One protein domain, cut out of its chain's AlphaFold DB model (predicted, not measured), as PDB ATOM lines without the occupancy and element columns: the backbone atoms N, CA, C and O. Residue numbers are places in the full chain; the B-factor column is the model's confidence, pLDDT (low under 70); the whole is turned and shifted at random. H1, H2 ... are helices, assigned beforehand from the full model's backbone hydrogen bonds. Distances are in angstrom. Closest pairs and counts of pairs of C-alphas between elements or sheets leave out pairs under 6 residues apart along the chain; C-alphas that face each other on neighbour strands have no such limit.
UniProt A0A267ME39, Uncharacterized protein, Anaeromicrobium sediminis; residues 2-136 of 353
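Overview. This is residues 2 to 136 of the 353 residues of an uncharacterized protein of Anaeromicrobium sediminis (UniProt A0A267ME39). Five helices, H1, H3, H4, H5 and H6, make a flat up-and-down bundle, a set of helices in which each runs against the one before it. The short H3 lies in the middle, H1 and H6 spread apart from the end where the small H2 sits, and residues 2 to 12 of H1 stick out free of the body. The printed part has 135 residues with six named helices, H1 to H6 in that order, and no named strand; the class is all helix. It is compact, with a radius of gyration of the C-alphas of 16.3 A and spans of 51 by 44 by 22 A.

Along the chain. H1, residues 2 to 32, begins at C-alpha 2 (139.239, 206.904, 263.339) and is 44.8 A long. H2 is residues 36 to 39. H3, residues 42 to 54, is 17.2 A long and begins at C-alpha 42 (168.101, 201.183, 289.065). H4, residues 57 to 73, is 24.7 A long. H5, residues 82 to 106, is 36.5 A long. H6, residues 110 to 135, is 37.3 A long and ends at C-alpha 135 (174.247, 203.487, 298.237).

Arrangement. H3 is the hub, touching H1, H4, H5 and H6. H1 and H3 run opposite ways at a shallow tilt of 10 degrees, with Ala 27 and Leu 42 their closest C-alphas at 5.3 A. H3 and H5 touch, closest at the C-alphas of Phe 48 and Gly 94, 4.2 A, and run the same way at a steep tilt of 38 degrees, only just past shallow. Residues 43 to 44 of H3 touch H6, with the C-alphas of Val 44 and Gly 127 closest at 6.1 A. H3 and H4 form a helical hairpin, closest at the C-alphas of Arg 51 and Thr 57, 6.2 A. H4 and H5 form another, closest at the C-alphas of Gly 68 and Pro 84, 4.2 A. H5 and H6 form a third, at a shallow tilt of 20 degrees, closest at the C-alphas of Gly 97 and Ser 120, 4.2 A. H2 touches H1, with the C-alphas of Thr 31 and Gly 38 closest at 3.6 A. H4 and H6 are apart. Every O i to N i+4 pair is within hydrogen-bond range in H1, H4 and H6; in H3 8 of 9 are and in H5 19 of 21, while H2 is too short for such a pair.

Size, cuts and confidence. The C-alphas of Lys 2 and Gly 78, the two farthest apart, are 53.7 A apart. The printed part has no cut and no long link. The mean pLDDT of the printed part is 84.7, and residue 2, residue 34 and residues 74 to 81 are under 70.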
ATOM      1  N   LYS A   2     138.479 205.888 262.561       69.31
ATOM      2  CA  LYS A   2     139.239 206.904 263.339       69.31
ATOM      3  C   LYS A   2     138.956 206.945 264.855       69.31
ATOM      4  O   LYS A   2     139.858 207.158 265.657       69.31
ATOM      5  N   LYS A   3     137.703 206.721 265.276       73.69
ATOM      6  CA  LYS A   3     137.309 206.720 266.702       73.69
ATOM      7  C   LYS A   3     137.897 205.529 267.482       73.69
ATOM      8  O   LYS A   3     138.291 205.698 268.630       73.69
ATOM      9  N   ILE A   4     138.007 204.365 266.838       74.25
ATOM     10  CA  ILE A   4     138.567 203.131 267.418       74.25
ATOM     11  C   ILE A   4     140.099 203.219 267.460       74.25
ATOM     12  O   ILE A   4     140.705 202.908 268.480       74.25
ATOM     13  N   GLU A   5     140.727 203.738 266.401       75.00
ATOM     14  CA  GLU A   5     142.174 204.002 266.364       75.00
ATOM     15  C   GLU A   5     142.603 204.988 267.460       75.00
ATOM     16  O   GLU A   5     143.572 204.739 268.178       75.00
ATOM     17  N   ASN A   6     141.831 206.059 267.670       75.38
ATOM     18  CA  ASN A   6     142.087 207.023 268.743       75.38
ATOM     19  C   ASN A   6     141.928 206.407 270.144       75.38
ATOM     20  O   ASN A   6     142.707 206.725 271.045       75.38
ATOM     21  N   GLN A   7     140.959 205.508 270.344       74.19
ATOM     22  CA  GLN A   7     140.799 204.784 271.610       74.19
ATOM     23  C   GLN A   7     141.956 203.805 271.858       74.19
ATOM     24  O   GLN A   7     142.503 203.784 272.961       74.19
ATOM     25  N   LEU A   8     142.398 203.069 270.835       71.19
ATOM     26  CA  LEU A   8     143.543 202.154 270.917       71.19
ATOM     27  C   LEU A   8     144.859 202.891 271.201       71.19
ATOM     28  O   LEU A   8     145.663 202.433 272.015       71.19
ATOM     29  N   LEU A   9     145.073 204.057 270.583       73.75
ATOM     30  CA  LEU A   9     146.226 204.920 270.857       73.75
ATOM     31  C   LEU A   9     146.202 205.463 272.291       73.75
ATOM     32  O   LEU A   9     147.232 205.443 272.969       73.75
ATOM     33  N   LYS A  10     145.029 205.889 272.782       74.25
ATOM     34  CA  LYS A  10     144.849 206.335 274.172       74.25
ATOM     35  C   LYS A  10     145.147 205.203 275.161       74.25
ATOM     36  O   LYS A  10     145.881 205.425 276.121       74.25
ATOM     37  N   TYR A  11     144.667 203.989 274.885       72.44
ATOM     38  CA  TYR A  11     144.897 202.810 275.726       72.44
ATOM     39  C   TYR A  11     146.375 202.393 275.755       72.44
ATOM     40  O   TYR A  11     146.956 202.215 276.824       72.44
ATOM     41  N   LYS A  12     147.042 202.343 274.590       72.50
ATOM     42  CA  LYS A  12     148.495 202.098 274.508       72.50
ATOM     43  C   LYS A  12     149.301 203.152 275.267       72.50
ATOM     44  O   LYS A  12     150.277 202.802 275.926       72.50
ATOM     45  N   LYS A  13     148.919 204.431 275.178       74.75
ATOM     46  CA  LYS A  13     149.598 205.516 275.901       74.75
ATOM     47  C   LYS A  13     149.429 205.361 277.415       74.75
ATOM     48  O   LYS A  13     150.419 205.464 278.130       74.75
ATOM     49  N   MET A  14     148.218 205.042 277.872       75.62
ATOM     50  CA  MET A  14     147.896 204.825 279.285       75.62
ATOM     51  C   MET A  14     148.683 203.649 279.883       75.62
ATOM     52  O   MET A  14     149.324 203.813 280.917       75.62
ATOM     53  N   ASN A  15     148.745 202.506 279.189       79.94
ATOM     54  CA  ASN A  15     149.505 201.338 279.654       79.94
ATOM     55  C   ASN A  15     151.005 201.632 279.793       79.94
ATOM     56  O   ASN A  15     151.618 201.242 280.783       79.94
ATOM     57  N   LYS A  16     151.601 202.366 278.842       82.50
ATOM     58  CA  LYS A  16     153.018 202.769 278.922       82.50
ATOM     59  C   LYS A  16     153.301 203.659 280.136       82.50
ATOM     60  O   LYS A  16     154.327 203.487 280.792       82.50
ATOM     61  N   THR A  17     152.398 204.590 280.446       82.06
ATOM     62  CA  THR A  17     152.531 205.472 281.613       82.06
ATOM     63  C   THR A  17     152.407 204.687 282.917       82.06
ATOM     64  O   THR A  17     153.250 204.855 283.790       82.06
ATOM     65  N   ILE A  18     151.436 203.773 283.024       86.38
ATOM     66  CA  ILE A  18     151.268 202.910 284.206       86.38
ATOM     67  C   ILE A  18     152.522 202.056 284.439       86.38
ATOM     68  O   ILE A  18     153.056 202.045 285.543       86.38
ATOM     69  N   ILE A  19     153.045 201.405 283.393       87.44
ATOM     70  CA  ILE A  19     154.275 200.600 283.488       87.44
ATOM     71  C   ILE A  19     155.458 201.461 283.948       87.44
ATOM     72  O   ILE A  19     156.218 201.048 284.819       87.44
ATOM     73  N   THR A  20     155.598 202.669 283.396       88.38
ATOM     74  CA  THR A  20     156.656 203.612 283.793       88.38
ATOM     75  C   THR A  20     156.560 203.967 285.278       88.38
ATOM     76  O   THR A  20     157.569 203.918 285.974       88.38
ATOM     77  N   ILE A  21     155.357 204.272 285.780       89.44
ATOM     78  CA  ILE A  21     155.136 204.569 287.204       89.44
ATOM     79  C   ILE A  21     155.545 203.369 288.060       89.44
ATOM     80  O   ILE A  21     156.344 203.535 288.976       89.44
ATOM     81  N   ILE A  22     155.061 202.166 287.734       91.06
ATOM     82  CA  ILE A  22     155.372 200.941 288.487       91.06
ATOM     83  C   ILE A  22     156.884 200.712 288.556       91.06
ATOM     84  O   ILE A  22     157.419 200.475 289.636       91.06
ATOM     85  N   LEU A  23     157.586 200.820 287.426       91.94
ATOM     86  CA  LEU A  23     159.030 200.606 287.379       91.94
ATOM     87  C   LEU A  23     159.797 201.660 288.191       91.94
ATOM     88  O   LEU A  23     160.718 201.305 288.922       91.94
ATOM     89  N   ILE A  24     159.426 202.941 288.100       90.12
ATOM     90  CA  ILE A  24     160.101 204.014 288.852       90.12
ATOM     91  C   ILE A  24     159.837 203.875 290.358       90.12
ATOM     92  O   ILE A  24     160.770 204.016 291.146       90.12
ATOM     93  N   VAL A  25     158.607 203.532 290.764       90.12
ATOM     94  CA  VAL A  25     158.284 203.216 292.168       90.12
ATOM     95  C   VAL A  25     159.116 202.028 292.643       90.12
ATOM     96  O   VAL A  25     159.704 202.085 293.718       90.12
ATOM     97  N   PHE A  26     159.226 200.973 291.836       89.69
ATOM     98  CA  PHE A  26     160.001 199.786 292.184       89.69
ATOM     99  C   PHE A  26     161.497 200.091 292.363       89.69
ATOM    100  O   PHE A  26     162.073 199.698 293.377       89.69
ATOM    101  N   ALA A  27     162.109 200.849 291.442       88.31
ATOM    102  CA  ALA A  27     163.482 201.340 291.609       88.31
ATOM    103  C   ALA A  27     163.633 202.143 292.903       88.31
ATOM    104  O   ALA A  27     164.570 201.915 293.663       88.31
ATOM    105  N   CYS A  28     162.698 203.056 293.167       85.88
ATOM    106  CA  CYS A  28     162.720 203.886 294.362       85.88
ATOM    107  C   CYS A  28     162.668 203.040 295.641       85.88
ATOM    108  O   CYS A  28     163.527 203.199 296.501       85.88
ATOM    109  N   VAL A  29     161.731 202.092 295.744       84.62
ATOM    110  CA  VAL A  29     161.562 201.230 296.927       84.62
ATOM    111  C   VAL A  29     162.778 200.334 297.156       84.62
ATOM    112  O   VAL A  29     163.226 200.193 298.296       84.62
ATOM    113  N   ILE A  30     163.329 199.732 296.097       84.06
ATOM    114  CA  ILE A  30     164.518 198.878 296.216       84.06
ATOM    115  C   ILE A  30     165.714 199.683 296.715       84.06
ATOM    116  O   ILE A  30     166.400 199.245 297.641       84.06
ATOM    117  N   THR A  31     165.951 200.856 296.127       81.00
ATOM    118  CA  THR A  31     167.074 201.698 296.535       81.00
ATOM    119  C   THR A  31     166.868 202.303 297.920       81.00
ATOM    120  O   THR A  31     167.808 202.336 298.708       81.00
ATOM    121  N   TYR A  32     165.637 202.672 298.272       76.38
ATOM    122  CA  TYR A  32     165.286 203.187 299.595       76.38
ATOM    123  C   TYR A  32     165.568 202.185 300.722       76.38
ATOM    124  O   TYR A  32     165.981 202.576 301.808       76.38
ATOM    125  N   ARG A  33     165.400 200.877 300.484       71.94
ATOM    126  CA  ARG A  33     165.654 199.853 301.513       71.94
ATOM    127  C   ARG A  33     167.130 199.683 301.895       71.94
ATOM    128  O   ARG A  33     167.393 198.939 302.836       71.94
ATOM    129  N   GLY A  34     168.075 200.319 301.191       67.31
ATOM    130  CA  GLY A  34     169.500 200.308 301.559       67.31
ATOM    131  C   GLY A  34     170.130 198.910 301.589       67.31
ATOM    132  O   GLY A  34     171.057 198.659 302.349       67.31
ATOM    133  N   SER A  35     169.581 197.977 300.809       73.56
ATOM    134  CA  SER A  35     170.099 196.612 300.681       73.56
ATOM    135  C   SER A  35     171.064 196.501 299.499       73.56
ATOM    136  O   SER A  35     171.134 197.407 298.669       73.56
ATOM    137  N   VAL A  36     171.715 195.344 299.338       81.31
ATOM    138  CA  VAL A  36     172.524 195.005 298.148       81.31
ATOM    139  C   VAL A  36     171.800 195.370 296.846       81.31
ATOM    140  O   VAL A  36     172.404 195.931 295.938       81.31
ATOM    141  N   MET A  37     170.493 195.108 296.745       80.19
ATOM    142  CA  MET A  37     169.733 195.431 295.533       80.19
ATOM    143  C   MET A  37     169.614 196.939 295.287       80.19
ATOM    144  O   MET A  37     169.513 197.360 294.141       80.19
ATOM    145  N   GLY A  38     169.648 197.750 296.344       75.50
ATOM    146  CA  GLY A  38     169.629 199.204 296.247       75.50
ATOM    147  C   GLY A  38     170.899 199.797 295.641       75.50
ATOM    148  O   GLY A  38     170.816 200.852 295.018       75.50
ATOM    149  N   SER A  39     172.023 199.080 295.749       81.50
ATOM    150  CA  SER A  39     173.296 199.434 295.098       81.50
ATOM    151  C   SER A  39     173.335 199.128 293.597       81.50
ATOM    152  O   SER A  39     174.256 199.535 292.889       81.50
ATOM    153  N   LEU A  40     172.325 198.423 293.074       83.38
ATOM    154  CA  LEU A  40     172.097 198.383 291.636       83.38
ATOM    155  C   LEU A  40     171.593 199.766 291.220       83.38
ATOM    156  O   LEU A  40     170.619 200.261 291.787       83.38
ATOM    157  N   SER A  41     172.206 200.375 290.202       88.25
ATOM    158  CA  SER A  41     171.868 201.726 289.723       88.25
ATOM    159  C   SER A  41     170.525 201.801 288.981       88.25
ATOM    160  O   SER A  41     170.412 202.395 287.908       88.25
ATOM    161  N   LEU A  42     169.474 201.215 289.557       89.69
ATOM    162  CA  LEU A  42     168.101 201.183 289.065       89.69
ATOM    163  C   LEU A  42     167.527 202.592 288.901       89.69
ATOM    164  O   LEU A  42     166.786 202.826 287.949       89.69
ATOM    165  N   MET A  43     167.941 203.539 289.752       88.75
ATOM    166  CA  MET A  43     167.611 204.963 289.620       88.75
ATOM    167  C   MET A  43     168.085 205.568 288.284       88.75
ATOM    168  O   MET A  43     167.521 206.554 287.829       88.75
ATOM    169  N   VAL A  44     169.098 204.980 287.637       92.62
ATOM    170  CA  VAL A  44     169.598 205.388 286.312       92.62
ATOM    171  C   VAL A  44     169.022 204.483 285.223       92.62
ATOM    172  O   VAL A  44     168.509 204.961 284.210       92.62
ATOM    173  N   ILE A  45     169.088 203.165 285.439       92.75
ATOM    174  CA  ILE A  45     168.740 202.142 284.445       92.75
ATOM    175  C   ILE A  45     167.252 202.194 284.098       92.75
ATOM    176  O   ILE A  45     166.902 202.168 282.919       92.75
ATOM    177  N   ILE A  46     166.362 202.291 285.089       93.56
ATOM    178  CA  ILE A  46     164.920 202.268 284.827       93.56
ATOM    179  C   ILE A  46     164.473 203.498 284.022       93.56
ATOM    180  O   ILE A  46     163.826 203.306 282.985       93.56
ATOM    181  N   PRO A  47     164.838 204.742 284.392       92.81
ATOM    182  CA  PRO A  47     164.513 205.913 283.579       92.81
ATOM    183  C   PRO A  47     165.145 205.870 282.182       92.81
ATOM    184  O   PRO A  47     164.487 206.246 281.209       92.81
ATOM    185  N   PHE A  48     166.372 205.346 282.053       94.44
ATOM    186  CA  PHE A  48     167.020 205.117 280.758       94.44
ATOM    187  C   PHE A  48     166.196 204.173 279.869       94.44
ATOM    188  O   PHE A  48     165.838 204.529 278.744       94.44
ATOM    189  N   VAL A  49     165.819 202.999 280.382       93.19
ATOM    190  CA  VAL A  49     165.019 201.998 279.659       93.19
ATOM    191  C   VAL A  49     163.646 202.565 279.291       93.19
ATOM    192  O   VAL A  49     163.252 202.524 278.123       93.19
ATOM    193  N   CYS A  50     162.938 203.182 280.241       92.25
ATOM    194  CA  CYS A  50     161.643 203.813 279.977       92.25
ATOM    195  C   CYS A  50     161.754 204.857 278.859       92.25
ATOM    196  O   CYS A  50     160.910 204.919 277.960       92.25
ATOM    197  N   ARG A  51     162.833 205.648 278.852       92.38
ATOM    198  CA  ARG A  51     163.068 206.649 277.813       92.38
ATOM    199  C   ARG A  51     163.404 206.019 276.459       92.38
ATOM    200  O   ARG A  51     162.965 206.546 275.427       92.38
ATOM    201  N   MET A  52     164.130 204.904 276.436       90.19
ATOM    202  CA  MET A  52     164.439 204.158 275.214       90.19
ATOM    203  C   MET A  52     163.184 203.559 274.558       90.19
ATOM    204  O   MET A  52     163.069 203.615 273.337       90.19
ATOM    205  N   PHE A  53     162.198 203.087 275.326       87.81
ATOM    206  CA  PHE A  53     161.014 202.415 274.761       87.81
ATOM    207  C   PHE A  53     159.765 203.297 274.614       87.81
ATOM    208  O   PHE A  53     158.916 203.028 273.758       87.81
ATOM    209  N   TYR A  54     159.622 204.349 275.426       84.94
ATOM    210  CA  TYR A  54     158.368 205.109 275.496       84.94
ATOM    211  C   TYR A  54     158.448 206.550 274.978       84.94
ATOM    212  O   TYR A  54     157.396 207.132 274.745       84.94
ATOM    213  N   ASP A  55     159.642 207.117 274.758       81.44
ATOM    214  CA  ASP A  55     159.865 208.489 274.234       81.44
ATOM    215  C   ASP A  55     159.189 209.639 275.020       81.44
ATOM    216  O   ASP A  55     159.233 210.795 274.605       81.44
ATOM    217  N   GLN A  56     158.625 209.375 276.203       83.50
ATOM    218  CA  GLN A  56     157.913 210.362 277.024       83.50
ATOM    219  C   GLN A  56     158.835 211.062 278.041       83.50
ATOM    220  O   GLN A  56     158.598 210.973 279.243       83.50
ATOM    221  N   THR A  57     159.874 211.777 277.580       87.62
ATOM    222  CA  THR A  57     160.872 212.451 278.449       87.62
ATOM    223  C   THR A  57     160.231 213.203 279.618       87.62
ATOM    224  O   THR A  57     160.514 212.897 280.771       87.62
ATOM    225  N   ALA A  58     159.343 214.159 279.324       86.94
ATOM    226  CA  ALA A  58     158.767 215.038 280.339       86.94
ATOM    227  C   ALA A  58     157.954 214.269 281.392       86.94
ATOM    228  O   ALA A  58     157.996 214.614 282.566       86.94
ATOM    229  N   HIS A  59     157.261 213.197 280.987       86.75
ATOM    230  CA  HIS A  59     156.464 212.394 281.914       86.75
ATOM    231  C   HIS A  59     157.368 211.555 282.817       86.75
ATOM    232  O   HIS A  59     157.148 211.523 284.020       86.75
ATOM    233  N   ILE A  60     158.406 210.922 282.255       87.56
ATOM    234  CA  ILE A  60     159.375 210.130 283.026       87.56
ATOM    235  C   ILE A  60     160.059 211.016 284.071       87.56
ATOM    236  O   ILE A  60     160.117 210.645 285.237       87.56
ATOM    237  N   VAL A  61     160.506 212.212 283.674       88.94
ATOM    238  CA  VAL A  61     161.142 213.171 284.587       88.94
ATOM    239  C   VAL A  61     160.177 213.632 285.679       88.94
ATOM    240  O   VAL A  61     160.539 213.595 286.850       88.94
ATOM    241  N   ALA A  62     158.947 214.017 285.326       89.44
ATOM    242  CA  ALA A  62     157.952 214.449 286.306       89.44
ATOM    243  C   ALA A  62     157.618 213.340 287.317       89.44
ATOM    244  O   ALA A  62     157.584 213.592 288.517       89.44
ATOM    245  N   ILE A  63     157.432 212.103 286.845       89.25
ATOM    246  CA  ILE A  63     157.170 210.941 287.704       89.25
ATOM    247  C   ILE A  63     158.365 210.676 288.627       89.25
ATOM    248  O   ILE A  63     158.167 210.489 289.825       89.25
ATOM    249  N   SER A  64     159.595 210.708 288.102       87.25
ATOM    250  CA  SER A  64     160.805 210.544 288.913       87.25
ATOM    251  C   SER A  64     160.926 211.613 290.001       87.25
ATOM    252  O   SER A  64     161.230 211.278 291.142       87.25
ATOM    253  N   LEU A  65     160.652 212.880 289.681       86.81
ATOM    254  CA  LEU A  65     160.693 213.980 290.650       86.81
ATOM    255  C   LEU A  65     159.632 213.816 291.744       86.81
ATOM    256  O   LEU A  65     159.948 213.940 292.924       86.81
ATOM    257  N   ILE A  66     158.389 213.496 291.367       88.06
ATOM    258  CA  ILE A  66     157.287 213.307 292.320       88.06
ATOM    259  C   ILE A  66     157.579 212.124 293.249       88.06
ATOM    260  O   ILE A  66     157.464 212.257 294.463       88.06
ATOM    261  N   ILE A  67     158.003 210.980 292.707       86.62
ATOM    262  CA  ILE A  67     158.327 209.793 293.512       86.62
ATOM    263  C   ILE A  67     159.553 210.046 294.399       86.62
ATOM    264  O   ILE A  67     159.550 209.669 295.573       86.62
ATOM    265  N   GLY A  68     160.577 210.725 293.877       82.19
ATOM    266  CA  GLY A  68     161.735 211.161 294.656       82.19
ATOM    267  C   GLY A  68     161.327 212.048 295.834       82.19
ATOM    268  O   GLY A  68     161.732 211.794 296.961       82.19
ATOM    269  N   ALA A  69     160.461 213.037 295.609       82.81
ATOM    270  CA  ALA A  69     159.966 213.918 296.665       82.81
ATOM    271  C   ALA A  69     159.130 213.166 297.717       82.81
ATOM    272  O   ALA A  69     159.358 213.334 298.913       82.81
ATOM    273  N   ILE A  70     158.207 212.299 297.282       82.94
ATOM    274  CA  ILE A  70     157.372 211.487 298.181       82.94
ATOM    275  C   ILE A  70     158.247 210.581 299.054       82.94
ATOM    276  O   ILE A  70     158.049 210.515 300.263       82.94
ATOM    277  N   SER A  71     159.241 209.912 298.471       73.06
ATOM    278  CA  SER A  71     160.141 209.022 299.218       73.06
ATOM    279  C   SER A  71     161.020 209.755 300.234       73.06
ATOM    280  O   SER A  71     161.268 209.218 301.310       73.06
ATOM    281  N   GLY A  72     161.425 211.000 299.958       71.81
ATOM    282  CA  GLY A  72     162.100 211.842 300.953       71.81
ATOM    283  C   GLY A  72     161.232 212.205 302.156       71.81
ATOM    284  O   GLY A  72     161.761 212.386 303.248       71.81
ATOM    285  N   PHE A  73     159.910 212.274 301.981       70.44
ATOM    286  CA  PHE A  73     158.975 212.637 303.050       70.44
ATOM    287  C   PHE A  73     158.795 211.523 304.097       70.44
ATOM    288  O   PHE A  73     158.533 211.803 305.260       70.44
ATOM    289  N   PHE A  74     158.975 210.258 303.705       66.50
ATOM    290  CA  PHE A  74     158.831 209.093 304.591       66.50
ATOM    291  C   PHE A  74     160.148 208.643 305.245       66.50
ATOM    292  O   PHE A  74     160.227 207.534 305.775       66.50
ATOM    293  N   ASN A  75     161.203 209.458 305.165       56.06
ATOM    294  CA  ASN A  75     162.558 208.969 305.375       56.06
ATOM    295  C   ASN A  75     162.927 208.792 306.860       56.06
ATOM    296  O   ASN A  75     163.084 209.762 307.596       56.06
ATOM    297  N   VAL A  76     163.131 207.533 307.261       50.12
ATOM    298  CA  VAL A  76     163.582 207.102 308.602       50.12
ATOM    299  C   VAL A  76     165.119 206.975 308.673       50.12
ATOM    300  O   VAL A  76     165.685 206.842 309.750       50.12
ATOM    301  N   LEU A  77     165.832 207.052 307.538       50.75
ATOM    302  CA  LEU A  77     167.276 206.769 307.439       50.75
ATOM    303  C   LEU A  77     168.196 207.986 307.666       50.75
ATOM    304  O   LEU A  77     169.374 207.925 307.330       50.75
ATOM    305  N   GLY A  78     167.683 209.127 308.142       51.44
ATOM    306  CA  GLY A  78     168.484 210.358 308.295       51.44
ATOM    307  C   GLY A  78     168.951 210.995 306.973       51.44
ATOM    308  O   GLY A  78     169.606 212.030 306.976       51.44
ATOM    309  N   PHE A  79     168.570 210.419 305.826       52.25
ATOM    310  CA  PHE A  79     168.897 210.902 304.479       52.25
ATOM    311  C   PHE A  79     168.054 212.104 304.015       52.25
ATOM    312  O   PHE A  79     168.346 212.667 302.962       52.25
ATOM    313  N   GLY A  80     167.008 212.488 304.760       61.75
ATOM    314  CA  GLY A  80     166.179 213.681 304.531       61.75
ATOM    315  C   GLY A  80     165.990 214.078 303.056       61.75
ATOM    316  O   GLY A  80     165.533 213.283 302.233       61.75
ATOM    317  N   ILE A  81     166.382 215.318 302.736       64.50
ATOM    318  CA  ILE A  81     166.285 215.968 301.412       64.50
ATOM    319  C   ILE A  81     167.288 215.395 300.384       64.50
ATOM    320  O   ILE A  81     167.071 215.513 299.175       64.50
ATOM    321  N   LEU A  82     168.364 214.735 300.829       74.31
ATOM    322  CA  LEU A  82     169.425 214.220 299.952       74.31
ATOM    323  C   LEU A  82     168.946 213.065 299.070       74.31
ATOM    324  O   LEU A  82     169.294 213.019 297.892       74.31
ATOM    325  N   PHE A  83     168.112 212.162 299.593       78.25
ATOM    326  CA  PHE A  83     167.604 211.034 298.805       78.25
ATOM    327  C   PHE A  83     166.775 211.473 297.577       78.25
ATOM    328  O   PHE A  83     167.101 211.033 296.470       78.25
ATOM    329  N   PRO A  84     165.774 212.374 297.701       81.12
ATOM    330  CA  PRO A  84     165.085 212.960 296.550       81.12
ATOM    331  C   PRO A  84     166.031 213.562 295.512       81.12
ATOM    332  O   PRO A  84     165.816 213.393 294.311       81.12
ATOM    333  N   LEU A  85     167.077 214.257 295.965       83.81
ATOM    334  CA  LEU A  85     168.039 214.936 295.101       83.81
ATOM    335  C   LEU A  85     168.879 213.925 294.309       83.81
ATOM    336  O   LEU A  85     168.947 214.015 293.083       83.81
ATOM    337  N   ILE A  86     169.421 212.912 294.986       85.81
ATOM    338  CA  ILE A  86     170.168 211.806 294.372       85.81
ATOM    339  C   ILE A  86     169.283 211.063 293.364       85.81
ATOM    340  O   ILE A  86     169.665 210.905 292.205       85.81
ATOM    341  N   PHE A  87     168.064 210.683 293.763       86.19
ATOM    342  CA  PHE A  87     167.114 209.984 292.892       86.19
ATOM    343  C   PHE A  87     166.797 210.786 291.626       86.19
ATOM    344  O   PHE A  87     166.772 210.240 290.518       86.19
ATOM    345  N   SER A  88     166.579 212.092 291.785       86.75
ATOM    346  CA  SER A  88     166.244 212.997 290.688       86.75
ATOM    347  C   SER A  88     167.412 213.171 289.724       86.75
ATOM    348  O   SER A  88     167.229 213.015 288.516       86.75
ATOM    349  N   ILE A  89     168.620 213.426 290.234       90.50
ATOM    350  CA  ILE A  89     169.818 213.600 289.402       90.50
ATOM    351  C   ILE A  89     170.144 212.300 288.657       90.50
ATOM    352  O   ILE A  89     170.302 212.323 287.435       90.50
ATOM    353  N   SER A  90     170.156 211.154 289.346       91.88
ATOM    354  CA  SER A  90     170.378 209.847 288.714       91.88
ATOM    355  C   SER A  90     169.324 209.536 287.643       91.88
ATOM    356  O   SER A  90     169.671 209.059 286.557       91.88
ATOM    357  N   SER A  91     168.054 209.881 287.890       91.06
ATOM    358  CA  SER A  91     166.980 209.718 286.903       91.06
ATOM    359  C   SER A  91     167.189 210.594 285.668       91.06
ATOM    360  O   SER A  91     167.042 210.115 284.541       91.06
ATOM    361  N   LEU A  92     167.562 211.865 285.854       93.25
ATOM    362  CA  LEU A  92     167.858 212.788 284.756       93.25
ATOM    363  C   LEU A  92     169.039 212.290 283.918       93.25
ATOM    364  O   LEU A  92     168.943 212.266 282.691       93.25
ATOM    365  N   CYS A  93     170.111 211.820 284.560       95.00
ATOM    366  CA  CYS A  93     171.242 211.178 283.892       95.00
ATOM    367  C   CYS A  93     170.794 210.000 283.013       95.00
ATOM    368  O   CYS A  93     171.183 209.924 281.846       95.00
ATOM    369  N   GLY A  94     169.925 209.123 283.528       94.75
ATOM    370  CA  GLY A  94     169.353 208.014 282.759       94.75
ATOM    371  C   GLY A  94     168.534 208.483 281.551       94.75
ATOM    372  O   GLY A  94     168.738 208.016 280.428       94.75
ATOM    373  N   VAL A  95     167.640 209.455 281.748       95.19
ATOM    374  CA  VAL A  95     166.782 210.002 280.683       95.19
ATOM    375  C   VAL A  95     167.600 210.702 279.595       95.19
ATOM    376  O   VAL A  95     167.425 210.411 278.408       95.19
ATOM    377  N   PHE A  96     168.505 211.611 279.962       95.25
ATOM    378  CA  PHE A  96     169.324 212.345 278.996       95.25
ATOM    379  C   PHE A  96     170.378 211.456 278.328       95.25
ATOM    380  O   PHE A  96     170.678 211.655 277.146       95.25
ATOM    381  N   GLY A  97     170.878 210.435 279.030       94.94
ATOM    382  CA  GLY A  97     171.704 209.382 278.444       94.94
ATOM    383  C   GLY A  97     170.960 208.659 277.320       94.94
ATOM    384  O   GLY A  97     171.421 208.642 276.181       94.94
ATOM    385  N   ALA A  98     169.742 208.178 277.590       95.12
ATOM    386  CA  ALA A  98     168.896 207.526 276.586       95.12
ATOM    387  C   ALA A  98     168.540 208.449 275.407       95.12
ATOM    388  O   ALA A  98     168.538 208.019 274.254       95.12
ATOM    389  N   MET A  99     168.258 209.730 275.670       94.69
ATOM    390  CA  MET A  99     168.017 210.721 274.614       94.69
ATOM    391  C   MET A  99     169.232 210.897 273.704       94.69
ATOM    392  O   MET A  99     169.080 210.955 272.483       94.69
ATOM    393  N   SER A 100     170.424 210.979 274.292       93.62
ATOM    394  CA  SER A 100     171.676 211.131 273.552       93.62
ATOM    395  C   SER A 100     171.959 209.881 272.723       93.62
ATOM    396  O   SER A 100     172.211 209.991 271.525       93.62
ATOM    397  N   LEU A 101     171.784 208.690 273.304       94.31
ATOM    398  CA  LEU A 101     171.940 207.426 272.589       94.31
ATOM    399  C   LEU A 101     170.952 207.291 271.420       94.31
ATOM    400  O   LEU A 101     171.342 206.893 270.327       94.31
ATOM    401  N   LYS A 102     169.688 207.702 271.589       92.31
ATOM    402  CA  LYS A 102     168.720 207.738 270.481       92.31
ATOM    403  C   LYS A 102     169.155 208.640 269.330       92.31
ATOM    404  O   LYS A 102     168.963 208.277 268.172       92.31
ATOM    405  N   LYS A 103     169.769 209.789 269.626       91.06
ATOM    406  CA  LYS A 103     170.315 210.671 268.584       91.06
ATOM    407  C   LYS A 103     171.451 210.010 267.801       91.06
ATOM    408  O   LYS A 103     171.559 210.276 266.612       91.06
ATOM    409  N   VAL A 104     172.236 209.111 268.403       91.00
ATOM    410  CA  VAL A 104     173.291 208.356 267.690       91.00
ATOM    411  C   VAL A 104     172.716 207.546 266.523       91.00
ATOM    412  O   VAL A 104     173.313 207.527 265.446       91.00
ATOM    413  N   TYR A 105     171.554 206.912 266.712       87.75
ATOM    414  CA  TYR A 105     170.918 206.099 265.668       87.75
ATOM    415  C   TYR A 105     170.363 206.936 264.508       87.75
ATOM    416  O   TYR A 105     170.379 206.476 263.370       87.75
ATOM    417  N   ASN A 106     169.926 208.169 264.781       87.31
ATOM    418  CA  ASN A 106     169.250 209.025 263.800       87.31
ATOM    419  C   ASN A 106     170.168 210.066 263.134       87.31
ATOM    420  O   ASN A 106     169.783 210.676 262.141       87.31
ATOM    421  N   GLU A 107     171.355 210.321 263.681       90.56
ATOM    422  CA  GLU A 107     172.253 211.378 263.209       90.56
ATOM    423  C   GLU A 107     173.133 210.876 262.056       90.56
ATOM    424  O   GLU A 107     173.947 210.002 262.295       90.56
ATOM    425  N   PRO A 108     173.074 211.403 260.824       82.44
ATOM    426  CA  PRO A 108     173.918 210.917 259.726       82.44
ATOM    427  C   PRO A 108     175.404 211.298 259.870       82.44
ATOM    428  O   PRO A 108     176.281 210.592 259.368       82.44
ATOM    429  N   ILE A 109     175.722 212.390 260.575       88.00
ATOM    430  CA  ILE A 109     177.082 212.942 260.633       88.00
ATOM    431  C   ILE A 109     177.941 212.187 261.661       88.00
ATOM    432  O   ILE A 109     177.731 212.300 262.870       88.00
ATOM    433  N   LYS A 110     179.001 211.500 261.199       88.25
ATOM    434  CA  LYS A 110     179.909 210.688 262.043       88.25
ATOM    435  C   LYS A 110     180.459 211.439 263.267       88.25
ATOM    436  O   LYS A 110     180.458 210.888 264.363       88.25
ATOM    437  N   LYS A 111     180.879 212.703 263.114       88.94
ATOM    438  CA  LYS A 111     181.386 213.523 264.236       88.94
ATOM    439  C   LYS A 111     180.316 213.772 265.309       88.94
ATOM    440  O   LYS A 111     180.595 213.624 266.494       88.94
ATOM    441  N   LYS A 112     179.081 214.094 264.905       88.94
ATOM    442  CA  LYS A 112     177.959 214.310 265.834       88.94
ATOM    443  C   LYS A 112     177.499 213.004 266.488       88.94
ATOM    444  O   LYS A 112     177.215 213.008 267.680       88.94
ATOM    445  N   LYS A 113     177.514 211.878 265.758       91.75
ATOM    446  CA  LYS A 113     177.287 210.541 266.341       91.75
ATOM    447  C   LYS A 113     178.242 210.266 267.502       91.75
ATOM    448  O   LYS A 113     177.794 209.880 268.576       91.75
ATOM    449  N   ILE A 114     179.543 210.488 267.290       93.25
ATOM    450  CA  ILE A 114     180.571 210.281 268.321       93.25
ATOM    451  C   ILE A 114     180.307 211.188 269.527       93.25
ATOM    452  O   ILE A 114     180.326 210.709 270.656       93.25
ATOM    453  N   LEU A 115     179.985 212.465 269.298       94.44
ATOM    454  CA  LEU A 115     179.654 213.400 270.374       94.44
ATOM    455  C   LEU A 115     178.462 212.919 271.221       94.44
ATOM    456  O   LEU A 115     178.553 212.904 272.445       94.44
ATOM    457  N   TYR A 116     177.362 212.495 270.592       94.56
ATOM    458  CA  TYR A 116     176.186 211.995 271.314       94.56
ATOM    459  C   TYR A 116     176.452 210.684 272.059       94.56
ATOM    460  O   TYR A 116     175.915 210.482 273.149       94.56
ATOM    461  N   LEU A 117     177.296 209.814 271.501       94.62
ATOM    462  CA  LEU A 117     177.721 208.588 272.167       94.62
ATOM    463  C   LEU A 117     178.543 208.904 273.423       94.62
ATOM    464  O   LEU A 117     178.236 208.392 274.496       94.62
ATOM    465  N   ILE A 118     179.535 209.793 273.307       95.69
ATOM    466  CA  ILE A 118     180.353 210.249 274.439       95.69
ATOM    467  C   ILE A 118     179.464 210.885 275.510       95.69
ATOM    468  O   ILE A 118     179.574 210.529 276.681       95.69
ATOM    469  N   LEU A 119     178.535 211.762 275.120       95.62
ATOM    470  CA  LEU A 119     177.599 212.392 276.052       95.62
ATOM    471  C   LEU A 119     176.735 211.355 276.785       95.62
ATOM    472  O   LEU A 119     176.567 211.449 277.999       95.62
ATOM    473  N   SER A 120     176.233 210.338 276.076       95.25
ATOM    474  CA  SER A 120     175.489 209.237 276.696       95.25
ATOM    475  C   SER A 120     176.333 208.488 277.727       95.25
ATOM    476  O   SER A 120     175.840 208.189 278.811       95.25
ATOM    477  N   ILE A 121     177.594 208.186 277.404       96.06
ATOM    478  CA  ILE A 121     178.508 207.474 278.307       96.06
ATOM    479  C   ILE A 121     178.798 208.317 279.552       96.06
ATOM    480  O   ILE A 121     178.720 207.799 280.664       96.06
ATOM    481  N   ILE A 122     179.086 209.611 279.383       97.12
ATOM    482  CA  ILE A 122     179.370 210.530 280.494       97.12
ATOM    483  C   ILE A 122     178.166 210.631 281.432       97.12
ATOM    484  O   ILE A 122     178.329 210.492 282.641       97.12
ATOM    485  N   LEU A 123     176.958 210.818 280.891       96.25
ATOM    486  CA  LEU A 123     175.740 210.937 281.696       96.25
ATOM    487  C   LEU A 123     175.434 209.656 282.472       96.25
ATOM    488  O   LEU A 123     175.120 209.723 283.658       96.25
ATOM    489  N   LEU A 124     175.561 208.491 281.830       94.94
ATOM    490  CA  LEU A 124     175.357 207.205 282.497       94.94
ATOM    491  C   LEU A 124     176.398 206.973 283.590       94.94
ATOM    492  O   LEU A 124     176.031 206.603 284.703       94.94
ATOM    493  N   ARG A 125     177.677 207.242 283.304       94.75
ATOM    494  CA  ARG A 125     178.754 207.115 284.288       94.75
ATOM    495  C   ARG A 125     178.528 208.038 285.481       94.75
ATOM    496  O   ARG A 125     178.612 207.567 286.604       94.75
ATOM    497  N   ALA A 126     178.187 209.306 285.248       94.19
ATOM    498  CA  ALA A 126     177.893 210.261 286.313       94.19
ATOM    499  C   ALA A 126     176.720 209.793 287.187       94.19
ATOM    500  O   ALA A 126     176.839 209.758 288.408       94.19
ATOM    501  N   GLY A 127     175.615 209.357 286.571       92.94
ATOM    502  CA  GLY A 127     174.451 208.861 287.307       92.94
ATOM    503  C   GLY A 127     174.751 207.615 288.144       92.94
ATOM    504  O   GLY A 127     174.262 207.510 289.269       92.94
ATOM    505  N   ILE A 128     175.548 206.682 287.604       92.12
ATOM    506  CA  ILE A 128     175.986 205.467 288.306       92.12
ATOM    507  C   ILE A 128     176.925 205.828 289.458       92.12
ATOM    508  O   ILE A 128     176.726 205.337 290.560       92.12
ATOM    509  N   SER A 129     177.908 206.706 289.236       91.12
ATOM    510  CA  SER A 129     178.840 207.146 290.281       91.12
ATOM    511  C   SER A 129     178.110 207.793 291.457       91.12
ATOM    512  O   SER A 129     178.348 207.395 292.589       91.12
ATOM    513  N   ILE A 130     177.160 208.695 291.188       90.06
ATOM    514  CA  ILE A 130     176.328 209.328 292.226       90.06
ATOM    515  C   ILE A 130     175.538 208.277 293.018       90.06
ATOM    516  O   ILE A 130     175.451 208.341 294.241       90.06
ATOM    517  N   ASN A 131     174.963 207.287 292.330       87.12
ATOM    518  CA  ASN A 131     174.222 206.216 292.985       87.12
ATOM    519  C   ASN A 131     175.134 205.331 293.853       87.12
ATOM    520  O   ASN A 131     174.768 205.024 294.985       87.12
ATOM    521  N   VAL A 132     176.315 204.961 293.355       88.06
ATOM    522  CA  VAL A 132     177.303 204.162 294.093       88.06
ATOM    523  C   VAL A 132     177.808 204.900 295.328       88.06
ATOM    524  O   VAL A 132     177.900 204.307 296.395       88.06
ATOM    525  N   GLU A 133     178.087 206.193 295.218       87.19
ATOM    526  CA  GLU A 133     178.545 207.007 296.347       87.19
ATOM    527  C   GLU A 133     177.477 207.105 297.447       87.19
ATOM    528  O   GLU A 133     177.784 207.026 298.635       87.19
ATOM    529  N   ALA A 134     176.203 207.174 297.053       84.31
ATOM    530  CA  ALA A 134     175.076 207.240 297.976       84.31
ATOM    531  C   ALA A 134     174.680 205.891 298.600       84.31
ATOM    532  O   ALA A 134     174.147 205.859 299.708       84.31
ATOM    533  N   THR A 135     174.857 204.783 297.877       85.12
ATOM    534  CA  THR A 135     174.247 203.487 298.237       85.12
ATOM    535  C   THR A 135     175.245 202.346 298.386       85.12
ATOM    536  O   THR A 135     174.854 201.265 298.826       85.12
ATOM    537  N   GLY A 136     176.515 202.577 298.064       88.12
ATOM    538  CA  GLY A 136     177.571 201.578 298.030       88.12
ATOM    539  C   GLY A 136     177.583 200.769 296.729       88.12
ATOM    540  O   GLY A 136     176.941 201.098 295.734       88.12
TER     541      GLY A 136